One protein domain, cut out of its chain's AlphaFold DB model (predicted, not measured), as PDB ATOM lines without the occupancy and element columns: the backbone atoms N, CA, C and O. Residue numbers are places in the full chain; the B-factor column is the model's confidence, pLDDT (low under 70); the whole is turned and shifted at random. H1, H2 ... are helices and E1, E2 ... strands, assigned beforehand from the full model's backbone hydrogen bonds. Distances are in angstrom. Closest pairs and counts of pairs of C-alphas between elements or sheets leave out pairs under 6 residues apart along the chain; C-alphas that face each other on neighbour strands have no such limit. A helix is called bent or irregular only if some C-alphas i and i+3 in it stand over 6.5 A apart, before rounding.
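This is residues 50 to 137 and 169 to 202 of the 705 residues of an uncharacterized protein of Sclerotinia sclerotiorum (strain ATCC 18683 / 1980 / Ss-1) (UniProt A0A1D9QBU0). A body of three helices and a two-stranded parallel sheet, E1 E2, sends out one long arm, residues 118 to 137 of H3. In the body H4 packs on H2 and E2. The printed part has 122 residues, mostly helix, ordered H1 E1 H2 H3 H4 E2; it is loose, radius of gyration of the C-alphas 17.4 A, spanning 64 by 31 by 29 A.

H1, residues 50 to 61, only just touches H4, residues 171 to 193, with 3 pairs of C-alphas within 8 A; the closest, Phe 59 and Phe 189, are 6.2 A apart. E1, residues 74 to 79, and E2, residues 195 to 200, are parallel neighbours; N 76 and O 196, 2.8 A apart, are within hydrogen-bond range. H2, residues 102 to 112, touches H4 at a shallow tilt of 32 degrees, opposite ways; their closest C-alphas, Leu 112 and Val 178, are 5.7 A apart. H3, residues 114 to 137, is apart from H4. Every O i to N i+4 pair is within range in H2, but 7 of 8 in H1, 19 of 20 in H3 and 15 of 19 in H4.

Find C-alpha 50 at (202.124, 139.000, 241.235); H3 runs 34.4 A to C-alpha 137 at (243.172, 132.448, 244.797). H4, 31.1 A, is irregular: C-alphas 188 and 191 are 7.3 A apart.

Residues 138 to 168 are not printed, a gap of 37.6 A between C-alphas 137 and 169. Links H1 to E1 and E1 to H2 are long. Residues 66 to 71 are among 13 with pLDDT under 70.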
ATOM      1  N   PHE A  50     201.470 137.929 240.474       53.59
ATOM      2  CA  PHE A  50     202.124 139.000 241.235       53.59
ATOM      3  C   PHE A  50     202.605 140.153 240.342       53.59
ATOM      4  O   PHE A  50     202.467 141.315 240.727       53.59
ATOM      5  N   GLU A  51     203.102 139.859 239.137       64.06
ATOM      6  CA  GLU A  51     203.639 140.876 238.221       64.06
ATOM      7  C   GLU A  51     202.543 141.822 237.701       64.06
ATOM      8  O   GLU A  51     202.749 143.038 237.612       64.06
ATOM      9  N   TYR A  52     201.334 141.298 237.465       71.12
ATOM     10  CA  TYR A  52     200.185 142.103 237.046       71.12
ATOM     11  C   TYR A  52     199.789 143.179 238.068       71.12
ATOM     12  O   TYR A  52     199.416 144.286 237.668       71.12
ATOM     13  N   HIS A  53     199.905 142.923 239.374       76.19
ATOM     14  CA  HIS A  53     199.554 143.918 240.394       76.19
ATOM     15  C   HIS A  53     200.534 145.105 240.431       76.19
ATOM     16  O   HIS A  53     200.099 146.248 240.584       76.19
ATOM     17  N   SER A  54     201.835 144.881 240.211       85.06
ATOM     18  CA  SER A  54     202.818 145.974 240.083       85.06
ATOM     19  C   SER A  54     202.532 146.901 238.898       85.06
ATOM     20  O   SER A  54     202.690 148.117 239.021       85.06
ATOM     21  N   VAL A  55     202.067 146.348 237.773       88.38
ATOM     22  CA  VAL A  55     201.737 147.114 236.561       88.38
ATOM     23  C   VAL A  55     200.547 148.057 236.797       88.38
ATOM     24  O   VAL A  55     200.628 149.240 236.466       88.38
ATOM     25  N   HIS A  56     199.479 147.584 237.447       89.12
ATOM     26  CA  HIS A  56     198.300 148.413 237.742       89.12
ATOM     27  C   HIS A  56     198.626 149.573 238.698       89.12
ATOM     28  O   HIS A  56     198.275 150.720 238.416       89.12
ATOM     29  N   ASN A  57     199.391 149.310 239.765       91.31
ATOM     30  CA  ASN A  57     199.855 150.350 240.693       91.31
ATOM     31  C   ASN A  57     200.678 151.439 239.973       91.31
ATOM     32  O   ASN A  57     200.579 152.627 240.298       91.31
ATOM     33  N   TYR A  58     201.475 151.057 238.966       93.25
ATOM     34  CA  TYR A  58     202.208 152.016 238.141       93.25
ATOM     35  C   TYR A  58     201.260 152.909 237.328       93.25
ATOM     36  O   TYR A  58     201.427 154.131 237.332       93.25
ATOM     37  N   PHE A  59     200.232 152.335 236.695       94.00
ATOM     38  CA  PHE A  59     199.245 153.091 235.916       94.00
ATOM     39  C   PHE A  59     198.486 154.110 236.780       94.00
ATOM     40  O   PHE A  59     198.367 155.272 236.386       94.00
ATOM     41  N   GLU A  60     198.059 153.730 237.990       92.06
ATOM     42  CA  GLU A  60     197.392 154.645 238.931       92.06
ATOM     43  C   GLU A  60     198.288 155.810 239.375       92.06
ATOM     44  O   GLU A  60     197.822 156.949 239.492       92.06
ATOM     45  N   SER A  61     199.587 155.555 239.578       92.75
ATOM     46  CA  SER A  61     200.569 156.597 239.918       92.75
ATOM     47  C   SER A  61     200.814 157.592 238.772       92.75
ATOM     48  O   SER A  61     201.212 158.736 239.002       92.75
ATOM     49  N   ARG A  62     200.541 157.180 237.527       89.44
ATOM     50  CA  ARG A  62     200.755 157.951 236.296       89.44
ATOM     51  C   ARG A  62     199.415 158.383 235.694       89.44
ATOM     52  O   ARG A  62     199.113 158.086 234.537       89.44
ATOM     53  N   LYS A  63     198.616 159.124 236.471       80.50
ATOM     54  CA  LYS A  63     197.343 159.711 236.009       80.50
ATOM     55  C   LYS A  63     197.543 160.537 234.734       80.50
ATOM     56  O   LYS A  63     198.510 161.290 234.615       80.50
ATOM     57  N   ILE A  64     196.624 160.386 233.783       77.81
ATOM     58  CA  ILE A  64     196.657 161.077 232.488       77.81
ATOM     59  C   ILE A  64     196.436 162.580 232.736       77.81
ATOM     60  O   ILE A  64     195.403 162.942 233.309       77.81
ATOM     61  N   PRO A  65     197.350 163.480 232.328       71.56
ATOM     62  CA  PRO A  65     197.077 164.909 232.385       71.56
ATOM     63  C   PRO A  65     195.986 165.236 231.359       71.56
ATOM     64  O   PRO A  65     196.094 164.839 230.201       71.56
ATOM     65  N   GLN A  66     194.949 165.971 231.772       68.19
ATOM     66  CA  GLN A  66     193.705 166.170 231.002       68.19
ATOM     67  C   GLN A  66     193.899 166.747 229.584       68.19
ATOM     68  O   GLN A  66     193.020 166.612 228.739       68.19
ATOM     69  N   LEU A  67     195.058 167.353 229.310       68.38
ATOM     70  CA  LEU A  67     195.443 167.911 228.011       68.38
ATOM     71  C   LEU A  67     195.782 166.847 226.943       68.38
ATOM     72  O   LEU A  67     195.744 167.164 225.761       68.38
ATOM     73  N   PHE A  68     196.095 165.603 227.332       65.25
ATOM     74  CA  PHE A  68     196.556 164.536 226.419       65.25
ATOM     75  C   PHE A  68     195.469 163.506 226.062       65.25
ATOM     76  O   PHE A  68     195.777 162.373 225.697       65.25
ATOM     77  N   SER A  69     194.190 163.885 226.159       63.66
ATOM     78  CA  SER A  69     193.054 163.040 225.758       63.66
ATOM     79  C   SER A  69     192.931 162.969 224.225       63.66
ATOM     80  O   SER A  69     192.017 163.542 223.632       63.66
ATOM     81  N   ALA A  70     193.898 162.316 223.579       61.09
ATOM     82  CA  ALA A  70     194.098 162.330 222.134       61.09
ATOM     83  C   ALA A  70     192.953 161.664 221.347       61.09
ATOM     84  O   ALA A  70     192.639 160.491 221.545       61.09
ATOM     85  N   SER A  71     192.392 162.392 220.378       69.25
ATOM     86  CA  SER A  71     191.294 161.922 219.514       69.25
ATOM     87  C   SER A  71     191.703 160.864 218.478       69.25
ATOM     88  O   SER A  71     190.845 160.340 217.770       69.25
ATOM     89  N   SER A  72     192.998 160.573 218.337       84.25
ATOM     90  CA  SER A  72     193.543 159.623 217.366       84.25
ATOM     91  C   SER A  72     194.692 158.816 217.972       84.25
ATOM     92  O   SER A  72     195.664 159.363 218.487       84.25
ATOM     93  N   THR A  73     194.593 157.487 217.903       90.88
ATOM     94  CA  THR A  73     195.645 156.590 218.394       90.88
ATOM     95  C   THR A  73     196.684 156.334 217.303       90.88
ATOM     96  O   THR A  73     196.386 155.710 216.285       90.88
ATOM     97  N   ILE A  74     197.919 156.781 217.519       94.19
ATOM     98  CA  ILE A  74     199.059 156.511 216.640       94.19
ATOM     99  C   ILE A  74     199.537 155.077 216.888       94.19
ATOM    100  O   ILE A  74     199.939 154.734 218.001       94.19
ATOM    101  N   GLN A  75     199.536 154.235 215.855       95.44
ATOM    102  CA  GLN A  75     200.148 152.910 215.940       95.44
ATOM    103  C   GLN A  75     201.670 153.017 215.775       95.44
ATOM    104  O   GLN A  75     202.158 153.555 214.781       95.44
ATOM    105  N   HIS A  76     202.419 152.470 216.730       95.56
ATOM    106  CA  HIS A  76     203.863 152.284 216.643       95.56
ATOM    107  C   HIS A  76     204.196 150.792 216.689       95.56
ATOM    108  O   HIS A  76     203.619 150.043 217.479       95.56
ATOM    109  N   THR A  77     205.136 150.365 215.849       95.50
ATOM    110  CA  THR A  77     205.386 148.945 215.601       95.50
ATOM    111  C   THR A  77     206.807 148.554 215.988       95.50
ATOM    112  O   THR A  77     207.764 149.144 215.486       95.50
ATOM    113  N   ILE A  78     206.939 147.550 216.857       95.12
ATOM    114  CA  ILE A  78     208.213 147.083 217.417       95.12
ATOM    115  C   ILE A  78     208.538 145.649 216.988       95.12
ATOM    116  O   ILE A  78     207.650 144.829 216.751       95.12
ATOM    117  N   TYR A  79     209.833 145.350 216.906       93.00
ATOM    118  CA  TYR A  79     210.361 144.023 216.596       93.00
ATOM    119  C   TYR A  79     211.015 143.457 217.853       93.00
ATOM    120  O   TYR A  79     211.922 144.078 218.411       93.00
ATOM    121  N   ILE A  80     210.560 142.289 218.302       91.38
ATOM    122  CA  ILE A  80     211.043 141.656 219.532       91.38
ATOM    123  C   ILE A  80     211.446 140.215 219.221       91.38
ATOM    124  O   ILE A  80     210.802 139.519 218.445       91.38
ATOM    125  N   SER A  81     212.540 139.781 219.831       89.81
ATOM    126  CA  SER A  81     213.048 138.412 219.828       89.81
ATOM    127  C   SER A  81     213.447 138.062 221.269       89.81
ATOM    128  O   SER A  81     213.808 138.984 222.007       89.81
ATOM    129  N   PRO A  82     213.525 136.778 221.675       86.06
ATOM    130  CA  PRO A  82     214.029 136.380 223.001       86.06
ATOM    131  C   PRO A  82     215.467 136.835 223.326       86.06
ATOM    132  O   PRO A  82     216.004 136.534 224.389       86.06
ATOM    133  N   ARG A  83     216.146 137.508 222.388       83.50
ATOM    134  CA  ARG A  83     217.490 138.084 222.542       83.50
ATOM    135  C   ARG A  83     217.531 139.608 222.414       83.50
ATOM    136  O   ARG A  83     218.629 140.164 222.418       83.50
ATOM    137  N   SER A  84     216.380 140.267 222.281       88.88
ATOM    138  CA  SER A  84     216.294 141.727 222.253       88.88
ATOM    139  C   SER A  84     216.755 142.320 223.583       88.88
ATOM    140  O   SER A  84     216.413 141.842 224.663       88.88
ATOM    141  N   THR A  85     217.520 143.400 223.497       90.06
ATOM    142  CA  THR A  85     217.896 144.253 224.623       90.06
ATOM    143  C   THR A  85     217.037 145.523 224.626       90.06
ATOM    144  O   THR A  85     216.501 145.896 223.580       90.06
ATOM    145  N   PRO A  86     216.940 146.268 225.745       91.62
ATOM    146  CA  PRO A  86     216.238 147.557 225.766       91.62
ATOM    147  C   PRO A  86     216.771 148.581 224.752       91.62
ATOM    148  O   PRO A  86     216.045 149.480 224.341       91.62
ATOM    149  N   SER A  87     218.032 148.447 224.326       89.75
ATOM    150  CA  SER A  87     218.641 149.266 223.271       89.75
ATOM    151  C   SER A  87     218.135 148.956 221.857       89.75
ATOM    152  O   SER A  87     218.272 149.811 220.984       89.75
ATOM    153  N   ASP A  88     217.552 147.778 221.625       90.69
ATOM    154  CA  ASP A  88     217.012 147.377 220.317       90.69
ATOM    155  C   ASP A  88     215.566 147.867 220.104       90.69
ATOM    156  O   ASP A  88     215.063 147.843 218.982       90.69
ATOM    157  N   VAL A  89     214.905 148.345 221.169       94.44
ATOM    158  CA  VAL A  89     213.512 148.826 221.171       94.44
ATOM    159  C   VAL A  89     213.472 150.306 221.610       94.44
ATOM    160  O   VAL A  89     213.088 150.623 222.742       94.44
ATOM    161  N   PRO A  90     213.929 151.244 220.752       94.38
ATOM    162  CA  PRO A  90     214.025 152.663 221.094       94.38
ATOM    163  C   PRO A  90     212.650 153.294 221.353       94.38
ATOM    164  O   PRO A  90     211.636 152.849 220.818       94.38
ATOM    165  N   ILE A  91     212.626 154.364 222.152       94.75
ATOM    166  CA  ILE A  91     211.395 155.114 222.422       94.75
ATOM    167  C   ILE A  91     210.869 155.775 221.127       94.75
ATOM    168  O   ILE A  91     211.666 156.349 220.376       94.75
ATOM    169  N   PRO A  92     209.553 155.728 220.838       94.25
ATOM    170  CA  PRO A  92     208.983 156.420 219.684       94.25
ATOM    171  C   PRO A  92     209.197 157.939 219.791       94.25
ATOM    172  O   PRO A  92     209.024 158.487 220.879       94.25
ATOM    173  N   PRO A  93     209.498 158.664 218.696       92.19
ATOM    174  CA  PRO A  93     209.675 160.117 218.762       92.19
ATOM    175  C   PRO A  93     208.403 160.832 219.253       92.19
ATOM    176  O   PRO A  93     208.491 161.717 220.099       92.19
ATOM    177  N   SER A  94     207.229 160.360 218.820       90.62
ATOM    178  CA  SER A  94     205.907 160.849 219.242       90.62
ATOM    179  C   SER A  94     205.498 160.461 220.670       90.62
ATOM    180  O   SER A  94     204.435 160.863 221.137       90.62
ATOM    181  N   ALA A  95     206.307 159.677 221.393       91.12
ATOM    182  CA  ALA A  95     206.014 159.327 222.783       91.12
ATOM    183  C   ALA A  95     206.028 160.574 223.686       91.12
ATOM    184  O   ALA A  95     205.150 160.731 224.532       91.12
ATOM    185  N   SER A  96     206.977 161.488 223.448       90.75
ATOM    186  CA  SER A  96     207.115 162.737 224.211       90.75
ATOM    187  C   SER A  96     205.884 163.636 224.069       90.75
ATOM    188  O   SER A  96     205.393 164.159 225.067       90.75
ATOM    189  N   ASP A  97     205.357 163.758 222.847       90.50
ATOM    190  CA  ASP A  97     204.166 164.558 222.526       90.50
ATOM    191  C   ASP A  97     202.911 164.011 223.230       90.50
ATOM    192  O   ASP A  97     202.045 164.766 223.665       90.50
ATOM    193  N   ASN A  98     202.866 162.689 223.417       90.12
ATOM    194  CA  ASN A  98     201.817 161.951 224.119       90.12
ATOM    195  C   ASN A  98     202.044 161.858 225.649       90.12
ATOM    196  O   ASN A  98     201.374 161.090 226.343       90.12
ATOM    197  N   GLY A  99     203.011 162.601 226.204       91.19
ATOM    198  CA  GLY A  99     203.309 162.612 227.643       91.19
ATOM    199  C   GLY A  99     203.920 161.312 228.189       91.19
ATOM    200  O   GLY A  99     203.899 161.083 229.402       91.19
ATOM    201  N   ILE A 100     204.456 160.453 227.317       94.44
ATOM    202  CA  ILE A 100     205.154 159.209 227.664       94.44
ATOM    203  C   ILE A 100     206.645 159.531 227.806       94.44
ATOM    204  O   ILE A 100     207.309 159.935 226.852       94.44
ATOM    205  N   THR A 101     207.188 159.352 229.005       95.00
ATOM    206  CA  THR A 101     208.592 159.653 229.308       95.00
ATOM    207  C   THR A 101     209.504 158.451 229.065       95.00
ATOM    208  O   THR A 101     209.072 157.298 229.018       95.00
ATOM    209  N   GLN A 102     210.814 158.711 229.029       94.62
ATOM    210  CA  GLN A 102     211.844 157.669 229.030       94.62
ATOM    211  C   GLN A 102     211.707 156.690 230.213       94.62
ATOM    212  O   GLN A 102     212.046 155.515 230.072       94.62
ATOM    213  N   GLN A 103     211.195 157.146 231.365       94.56
ATOM    214  CA  GLN A 103     210.975 156.283 232.524       94.56
ATOM    215  C   GLN A 103     209.798 155.327 232.288       94.56
ATOM    216  O   GLN A 103     209.945 154.132 232.546       94.56
ATOM    217  N   ASP A 104     208.684 155.815 231.731       95.31
ATOM    218  CA  ASP A 104     207.530 154.977 231.372       95.31
ATOM    219  C   ASP A 104     207.945 153.902 230.358       95.31
ATOM    220  O   ASP A 104     207.686 152.718 230.566       95.31
ATOM    221  N   TRP A 105     208.696 154.291 229.318       95.69
ATOM    222  CA  TRP A 105     209.218 153.355 228.318       95.69
ATOM    223  C   TRP A 105     210.172 152.317 228.921       95.69
ATOM    224  O   TRP A 105     210.038 151.127 228.652       95.69
ATOM    225  N   SER A 106     211.093 152.725 229.802       93.62
ATOM    226  CA  SER A 106     211.963 151.769 230.507       93.62
ATOM    227  C   SER A 106     211.179 150.819 231.422       93.62
ATOM    228  O   SER A 106     211.550 149.657 231.561       93.62
ATOM    229  N   THR A 107     210.067 151.281 232.000       94.00
ATOM    230  CA  THR A 107     209.219 150.470 232.881       94.00
ATOM    231  C   THR A 107     208.418 149.456 232.066       94.00
ATOM    232  O   THR A 107     208.357 148.292 232.454       94.00
ATOM    233  N   PHE A 108     207.907 149.843 230.897       95.38
ATOM    234  CA  PHE A 108     207.335 148.920 229.917       95.38
ATOM    235  C   PHE A 108     208.352 147.847 229.494       95.38
ATOM    236  O   PHE A 108     208.081 146.658 229.646       95.38
ATOM    237  N   LEU A 109     209.562 148.240 229.074       94.25
ATOM    238  CA  LEU A 109     210.613 147.300 228.652       94.25
ATOM    239  C   LEU A 109     211.085 146.350 229.773       94.25
ATOM    240  O   LEU A 109     211.513 145.235 229.480       94.25
ATOM    241  N   ASN A 110     210.984 146.749 231.044       91.75
ATOM    242  CA  ASN A 110     211.273 145.875 232.188       91.75
ATOM    243  C   ASN A 110     210.263 144.728 232.340       91.75
ATOM    244  O   ASN A 110     210.678 143.634 232.709       91.75
ATOM    245  N   HIS A 111     208.982 144.958 232.032       91.44
ATOM    246  CA  HIS A 111     207.946 143.915 232.044       91.44
ATOM    247  C   HIS A 111     207.906 143.129 230.723       91.44
ATOM    248  O   HIS A 111     207.593 141.947 230.717       91.44
ATOM    249  N   LEU A 112     208.251 143.770 229.601       92.50
ATOM    250  CA  LEU A 112     208.269 143.162 228.262       92.50
ATOM    251  C   LEU A 112     209.435 142.179 228.056       92.50
ATOM    252  O   LEU A 112     209.356 141.276 227.230       92.50
ATOM    253  N   LEU A 113     210.549 142.396 228.758       91.12
ATOM    254  CA  LEU A 113     211.790 141.633 228.619       91.12
ATOM    255  C   LEU A 113     212.372 141.306 230.011       91.12
ATOM    256  O   LEU A 113     213.483 141.758 230.302       91.12
ATOM    257  N   PRO A 114     211.678 140.558 230.892       80.50
ATOM    258  CA  PRO A 114     212.128 140.323 232.274       80.50
ATOM    259  C   PRO A 114     213.550 139.732 232.333       80.50
ATOM    260  O   PRO A 114     214.398 140.163 233.124       80.50
ATOM    261  N   ASP A 115     213.863 138.839 231.392       78.19
ATOM    262  CA  ASP A 115     215.180 138.230 231.230       78.19
ATOM    263  C   ASP A 115     216.320 139.217 230.961       78.19
ATOM    264  O   ASP A 115     217.472 138.877 231.227       78.19
ATOM    265  N   HIS A 116     216.083 140.432 230.454       76.81
ATOM    266  CA  HIS A 116     217.190 141.364 230.202       76.81
ATOM    267  C   HIS A 116     217.828 141.838 231.519       76.81
ATOM    268  O   HIS A 116     219.055 141.924 231.625       76.81
ATOM    269  N   ASN A 117     217.003 142.065 232.547       71.25
ATOM    270  CA  ASN A 117     217.458 142.412 233.890       71.25
ATOM    271  C   ASN A 117     218.064 141.198 234.599       71.25
ATOM    272  O   ASN A 117     219.119 141.324 235.225       71.25
ATOM    273  N   LEU A 118     217.465 140.008 234.456       69.81
ATOM    274  CA  LEU A 118     218.034 138.770 234.999       69.81
ATOM    275  C   LEU A 118     219.399 138.454 234.377       69.81
ATOM    276  O   LEU A 118     220.332 138.129 235.108       69.81
ATOM    277  N   ASN A 119     219.567 138.613 233.062       70.19
ATOM    278  CA  ASN A 119     220.845 138.408 232.380       70.19
ATOM    279  C   ASN A 119     221.884 139.464 232.778       70.19
ATOM    280  O   ASN A 119     223.014 139.095 233.094       70.19
ATOM    281  N   ALA A 120     221.524 140.750 232.849       69.31
ATOM    282  CA  ALA A 120     222.435 141.799 233.315       69.31
ATOM    283  C   ALA A 120     222.895 141.563 234.768       69.31
ATOM    284  O   ALA A 120     224.091 141.643 235.069       69.31
ATOM    285  N   ASN A 121     221.969 141.197 235.659       72.38
ATOM    286  CA  ASN A 121     222.271 140.853 237.046       72.38
ATOM    287  C   ASN A 121     223.106 139.572 237.152       72.38
ATOM    288  O   ASN A 121     224.082 139.553 237.904       72.38
ATOM    289  N   ASN A 122     222.807 138.538 236.362       70.75
ATOM    290  CA  ASN A 122     223.606 137.316 236.295       70.75
ATOM    291  C   ASN A 122     225.016 137.579 235.748       70.75
ATOM    292  O   ASN A 122     225.973 136.993 236.251       70.75
ATOM    293  N   ASP A 123     225.208 138.491 234.793       71.25
ATOM    294  CA  ASP A 123     226.543 138.852 234.296       71.25
ATOM    295  C   ASP A 123     227.341 139.686 235.318       71.25
ATOM    296  O   ASP A 123     228.549 139.482 235.493       71.25
ATOM    297  N   VAL A 124     226.673 140.564 236.077       73.19
ATOM    298  CA  VAL A 124     227.270 141.269 237.226       73.19
ATOM    299  C   VAL A 124     227.622 140.291 238.352       73.19
ATOM    300  O   VAL A 124     228.732 140.366 238.886       73.19
ATOM    301  N   ALA A 125     226.746 139.343 238.688       70.31
ATOM    302  CA  ALA A 125     226.999 138.293 239.674       70.31
ATOM    303  C   ALA A 125     228.148 137.378 239.227       70.31
ATOM    304  O   ALA A 125     229.089 137.149 239.985       70.31
ATOM    305  N   ASN A 126     228.161 136.953 237.963       71.88
ATOM    306  CA  ASN A 126     229.250 136.184 237.367       71.88
ATOM    307  C   ASN A 126     230.570 136.967 237.349       71.88
ATOM    308  O   ASN A 126     231.626 136.365 237.543       71.88
ATOM    309  N   ARG A 127     230.553 138.292 237.146       77.94
ATOM    310  CA  ARG A 127     231.749 139.144 237.272       77.94
ATOM    311  C   ARG A 127     232.222 139.238 238.726       77.94
ATOM    312  O   ARG A 127     233.415 139.062 238.958       77.94
ATOM    313  N   LYS A 128     231.319 139.459 239.690       79.88
ATOM    314  CA  LYS A 128     231.626 139.500 241.136       79.88
ATOM    315  C   LYS A 128     232.183 138.163 241.643       79.88
ATOM    316  O   LYS A 128     233.182 138.151 242.353       79.88
ATOM    317  N   LEU A 129     231.601 137.041 241.219       76.38
ATOM    318  CA  LEU A 129     232.072 135.693 241.542       76.38
ATOM    319  C   LEU A 129     233.447 135.409 240.921       76.38
ATOM    320  O   LEU A 129     234.334 134.899 241.597       76.38
ATOM    321  N   LYS A 130     233.665 135.788 239.653       79.62
ATOM    322  CA  LYS A 130     234.976 135.657 238.988       79.62
ATOM    323  C   LYS A 130     236.047 136.565 239.605       79.62
ATOM    324  O   LYS A 130     237.212 136.186 239.553       79.62
ATOM    325  N   ALA A 131     235.672 137.708 240.188       78.19
ATOM    326  CA  ALA A 131     236.565 138.524 241.011       78.19
ATOM    327  C   ALA A 131     236.912 137.791 242.316       78.19
ATOM    328  O   ALA A 131     238.067 137.416 242.481       78.19
ATOM    329  N   ARG A 132     235.920 137.407 243.140       76.81
ATOM    330  CA  ARG A 132     236.146 136.629 244.380       76.81
ATOM    331  C   ARG A 132     237.001 135.369 244.167       76.81
ATOM    332  O   ARG A 132     237.910 135.118 244.947       76.81
ATOM    333  N   LEU A 133     236.778 134.614 243.086       72.62
ATOM    334  CA  LEU A 133     237.584 133.437 242.713       72.62
ATOM    335  C   LEU A 133     239.043 133.764 242.338       72.62
ATOM    336  O   LEU A 133     239.916 132.899 242.427       72.62
ATOM    337  N   VAL A 134     239.323 134.983 241.873       76.38
ATOM    338  CA  VAL A 134     240.687 135.483 241.640       76.38
ATOM    339  C   VAL A 134     241.289 136.021 242.938       76.38
ATOM    340  O   VAL A 134     242.455 135.733 243.202       76.38
ATOM    341  N   ASP A 135     240.500 136.712 243.759       76.31
ATOM    342  CA  ASP A 135     240.913 137.315 245.028       76.31
ATOM    343  C   ASP A 135     241.272 136.253 246.064       76.31
ATOM    344  O   ASP A 135     242.374 136.273 246.601       76.31
ATOM    345  N   GLU A 136     240.409 135.262 246.286       73.56
ATOM    346  CA  GLU A 136     240.683 134.147 247.196       73.56
ATOM    347  C   GLU A 136     241.885 133.329 246.704       73.56
ATOM    348  O   GLU A 136     242.782 132.989 247.473       73.56
ATOM    349  N   ARG A 137     241.988 133.088 245.390       75.06
ATOM    350  CA  ARG A 137     243.172 132.448 244.797       75.06
ATOM    351  C   ARG A 137     244.448 133.273 245.005       75.06
ATOM    352  O   ARG A 137     245.531 132.695 245.066       75.06
ATOM    353  N   SER A 169     210.951 128.353 228.901       56.94
ATOM    354  CA  SER A 169     209.702 128.398 228.151       56.94
ATOM    355  C   SER A 169     209.997 128.089 226.682       56.94
ATOM    356  O   SER A 169     211.105 128.318 226.176       56.94
ATOM    357  N   SER A 170     209.017 127.527 225.988       64.88
ATOM    358  CA  SER A 170     209.091 127.396 224.543       64.88
ATOM    359  C   SER A 170     209.112 128.790 223.896       64.88
ATOM    360  O   SER A 170     208.650 129.773 224.481       64.88
ATOM    361  N   ASP A 171     209.640 128.882 222.671       70.06
ATOM    362  CA  ASP A 171     209.625 130.125 221.873       70.06
ATOM    363  C   ASP A 171     208.182 130.669 221.732       70.06
ATOM    364  O   ASP A 171     207.959 131.876 221.666       70.06
ATOM    365  N   THR A 172     207.196 129.761 221.752       74.62
ATOM    366  CA  THR A 172     205.758 130.045 221.724       74.62
ATOM    367  C   THR A 172     205.242 130.606 223.052       74.62
ATOM    368  O   THR A 172     204.562 131.626 223.033       74.62
ATOM    369  N   ASP A 173     205.599 130.024 224.203       82.00
ATOM    370  CA  ASP A 173     205.120 130.526 225.507       82.00
ATOM    371  C   ASP A 173     205.739 131.904 225.826       82.00
ATOM    372  O   ASP A 173     205.091 132.773 226.409       82.00
ATOM    373  N   TRP A 174     206.995 132.133 225.409       86.44
ATOM    374  CA  TRP A 174     207.623 133.459 225.477       86.44
ATOM    375  C   TRP A 174     206.899 134.469 224.577       86.44
ATOM    376  O   TRP A 174     206.648 135.600 224.996       86.44
ATOM    377  N   ALA A 175     206.537 134.062 223.356       87.88
ATOM    378  CA  ALA A 175     205.788 134.903 222.432       87.88
ATOM    379  C   ALA A 175     204.421 135.310 223.007       87.88
ATOM    380  O   ALA A 175     204.084 136.489 222.949       87.88
ATOM    381  N   GLU A 176     203.674 134.373 223.590       89.06
ATOM    382  CA  GLU A 176     202.358 134.641 224.178       89.06
ATOM    383  C   GLU A 176     202.455 135.627 225.357       89.06
ATOM    384  O   GLU A 176     201.777 136.655 225.354       89.06
ATOM    385  N   GLY A 177     203.380 135.404 226.300       89.69
ATOM    386  CA  GLY A 177     203.576 136.299 227.449       89.69
ATOM    387  C   GLY A 177     204.004 137.726 227.068       89.69
ATOM    388  O   GLY A 177     203.559 138.699 227.680       89.69
ATOM    389  N   VAL A 178     204.818 137.885 226.018       91.94
ATOM    390  CA  VAL A 178     205.168 139.209 225.468       91.94
ATOM    391  C   VAL A 178     203.928 139.945 224.951       91.94
ATOM    392  O   VAL A 178     203.791 141.150 225.175       91.94
ATOM    393  N   ASP A 179     203.002 139.236 224.306       93.06
ATOM    394  CA  ASP A 179     201.799 139.839 223.732       93.06
ATOM    395  C   ASP A 179     200.726 140.133 224.789       93.06
ATOM    396  O   ASP A 179     200.051 141.162 224.687       93.06
ATOM    397  N   GLU A 180     200.637 139.331 225.858       93.81
ATOM    398  CA  GLU A 180     199.865 139.674 227.063       93.81
ATOM    399  C   GLU A 180     200.349 141.000 227.678       93.81
ATOM    400  O   GLU A 180     199.538 141.890 227.953       93.81
ATOM    401  N   VAL A 181     201.668 141.186 227.827       94.69
ATOM    402  CA  VAL A 181     202.249 142.430 228.363       94.69
ATOM    403  C   VAL A 181     201.994 143.620 227.431       94.69
ATOM    404  O   VAL A 181     201.602 144.690 227.907       94.69
ATOM    405  N   ILE A 182     202.154 143.462 226.111       95.88
ATOM    406  CA  ILE A 182     201.834 144.517 225.129       95.88
ATOM    407  C   ILE A 182     200.352 144.895 225.199       95.88
ATOM    408  O   ILE A 182     200.019 146.084 225.198       95.88
ATOM    409  N   LYS A 183     199.454 143.910 225.272       95.81
ATOM    410  CA  LYS A 183     198.010 144.130 225.386       95.81
ATOM    411  C   LYS A 183     197.669 144.909 226.660       95.81
ATOM    412  O   LYS A 183     197.036 145.959 226.566       95.81
ATOM    413  N   LEU A 184     198.159 144.459 227.816       95.81
ATOM    414  CA  LEU A 184     197.912 145.095 229.112       95.81
ATOM    415  C   LEU A 184     198.406 146.551 229.157       95.81
ATOM    416  O   LEU A 184     197.686 147.443 229.611       95.81
ATOM    417  N   TRP A 185     199.616 146.817 228.656       96.44
ATOM    418  CA  TRP A 185     200.172 148.174 228.609       96.44
ATOM    419  C   TRP A 185     199.476 149.077 227.587       96.44
ATOM    420  O   TRP A 185     199.356 150.282 227.819       96.44
ATOM    421  N   ASN A 186     198.966 148.524 226.484       96.19
ATOM    422  CA  ASN A 186     198.091 149.266 225.580       96.19
ATOM    423  C   ASN A 186     196.789 149.674 226.274       96.19
ATOM    424  O   ASN A 186     196.472 150.863 226.293       96.19
ATOM    425  N   GLU A 187     196.068 148.709 226.847       94.75
ATOM    426  CA  GLU A 187     194.748 148.907 227.456       94.75
ATOM    427  C   GLU A 187     194.805 149.857 228.665       94.75
ATOM    428  O   GLU A 187     193.982 150.766 228.766       94.75
ATOM    429  N   GLY A 188     195.804 149.715 229.545       93.38
ATOM    430  CA  GLY A 188     195.924 150.541 230.749       93.38
ATOM    431  C   GLY A 188     196.660 151.879 230.583       93.38
ATOM    432  O   GLY A 188     196.336 152.837 231.289       93.38
ATOM    433  N   PHE A 189     197.644 151.986 229.678       94.75
ATOM    434  CA  PHE A 189     198.609 153.100 229.713       94.75
ATOM    435  C   PHE A 189     198.851 153.835 228.387       94.75
ATOM    436  O   PHE A 189     198.894 155.070 228.390       94.75
ATOM    437  N   PHE A 190     199.055 153.122 227.274       95.12
ATOM    438  CA  PHE A 190     199.431 153.755 226.002       95.12
ATOM    439  C   PHE A 190     198.225 154.277 225.210       95.12
ATOM    440  O   PHE A 190     198.270 155.411 224.726       95.12
ATOM    441  N   VAL A 191     197.128 153.513 225.105       94.12
ATOM    442  CA  VAL A 191     195.972 153.904 224.270       94.12
ATOM    443  C   VAL A 191     195.279 155.140 224.839       94.12
ATOM    444  O   VAL A 191     194.910 156.038 224.084       94.12
ATOM    445  N   SER A 192     195.219 155.254 226.167       92.50
ATOM    446  CA  SER A 192     194.731 156.437 226.892       92.50
ATOM    447  C   SER A 192     195.614 157.690 226.740       92.50
ATOM    448  O   SER A 192     195.240 158.767 227.201       92.50
ATOM    449  N   ARG A 193     196.764 157.560 226.064       91.81
ATOM    450  CA  ARG A 193     197.680 158.634 225.649       91.81
ATOM    451  C   ARG A 193     197.798 158.756 224.125       91.81
ATOM    452  O   ARG A 193     198.714 159.403 223.635       91.81
ATOM    453  N   GLY A 194     196.931 158.104 223.350       93.38
ATOM    454  CA  GLY A 194     196.982 158.168 221.887       93.38
ATOM    455  C   GLY A 194     198.143 157.401 221.244       93.38
ATOM    456  O   GLY A 194     198.506 157.706 220.111       93.38
ATOM    457  N   LEU A 195     198.724 156.399 221.915       94.62
ATOM    458  CA  LEU A 195     199.721 155.493 221.332       94.62
ATOM    459  C   LEU A 195     199.225 154.037 221.395       94.62
ATOM    460  O   LEU A 195     198.649 153.620 222.392       94.62
ATOM    461  N   LYS A 196     199.468 153.236 220.356       96.31
ATOM    462  CA  LYS A 196     199.239 151.784 220.385       96.31
ATOM    463  C   LYS A 196     200.488 151.053 219.923       96.31
ATOM    464  O   LYS A 196     200.894 151.196 218.772       96.31
ATOM    465  N   ILE A 197     201.073 150.263 220.812       96.75
ATOM    466  CA  ILE A 197     202.214 149.400 220.516       96.75
ATOM    467  C   ILE A 197     201.711 148.119 219.854       96.75
ATOM    468  O   ILE A 197     200.787 147.478 220.350       96.75
ATOM    469  N   VAL A 198     202.316 147.742 218.732       96.00
ATOM    470  CA  VAL A 198     202.042 146.487 218.025       96.00
ATOM    471  C   VAL A 198     203.366 145.791 217.728       96.00
ATOM    472  O   VAL A 198     204.342 146.431 217.346       96.00
ATOM    473  N   ARG A 199     203.412 144.476 217.913       93.75
ATOM    474  CA  ARG A 199     204.552 143.634 217.549       93.75
ATOM    475  C   ARG A 199     204.456 143.209 216.082       93.75
ATOM    476  O   ARG A 199     203.358 143.026 215.565       93.75
ATOM    477  N   ILE A 200     205.600 143.034 215.420       91.06
ATOM    478  CA  ILE A 200     205.700 142.191 214.219       91.06
ATOM    479  C   ILE A 200     206.493 140.938 214.564       91.06
ATOM    480  O   ILE A 200     207.651 141.027 214.979       91.06
ATOM    481  N   ASP A 201     205.889 139.784 214.310       79.88
ATOM    482  CA  ASP A 201     206.566 138.497 214.354       79.88
ATOM    483  C   ASP A 201     207.445 138.264 213.130       79.88
ATOM    484  O   ASP A 201     207.084 138.553 211.986       79.88
ATOM    485  N   ILE A 202     208.630 137.707 213.374       68.12
ATOM    486  CA  ILE A 202     209.641 137.444 212.344       68.12
ATOM    487  C   ILE A 202     209.486 136.003 211.815       68.12
ATOM    488  O   ILE A 202     210.467 135.282 211.639       68.12
TER     489      ILE A 202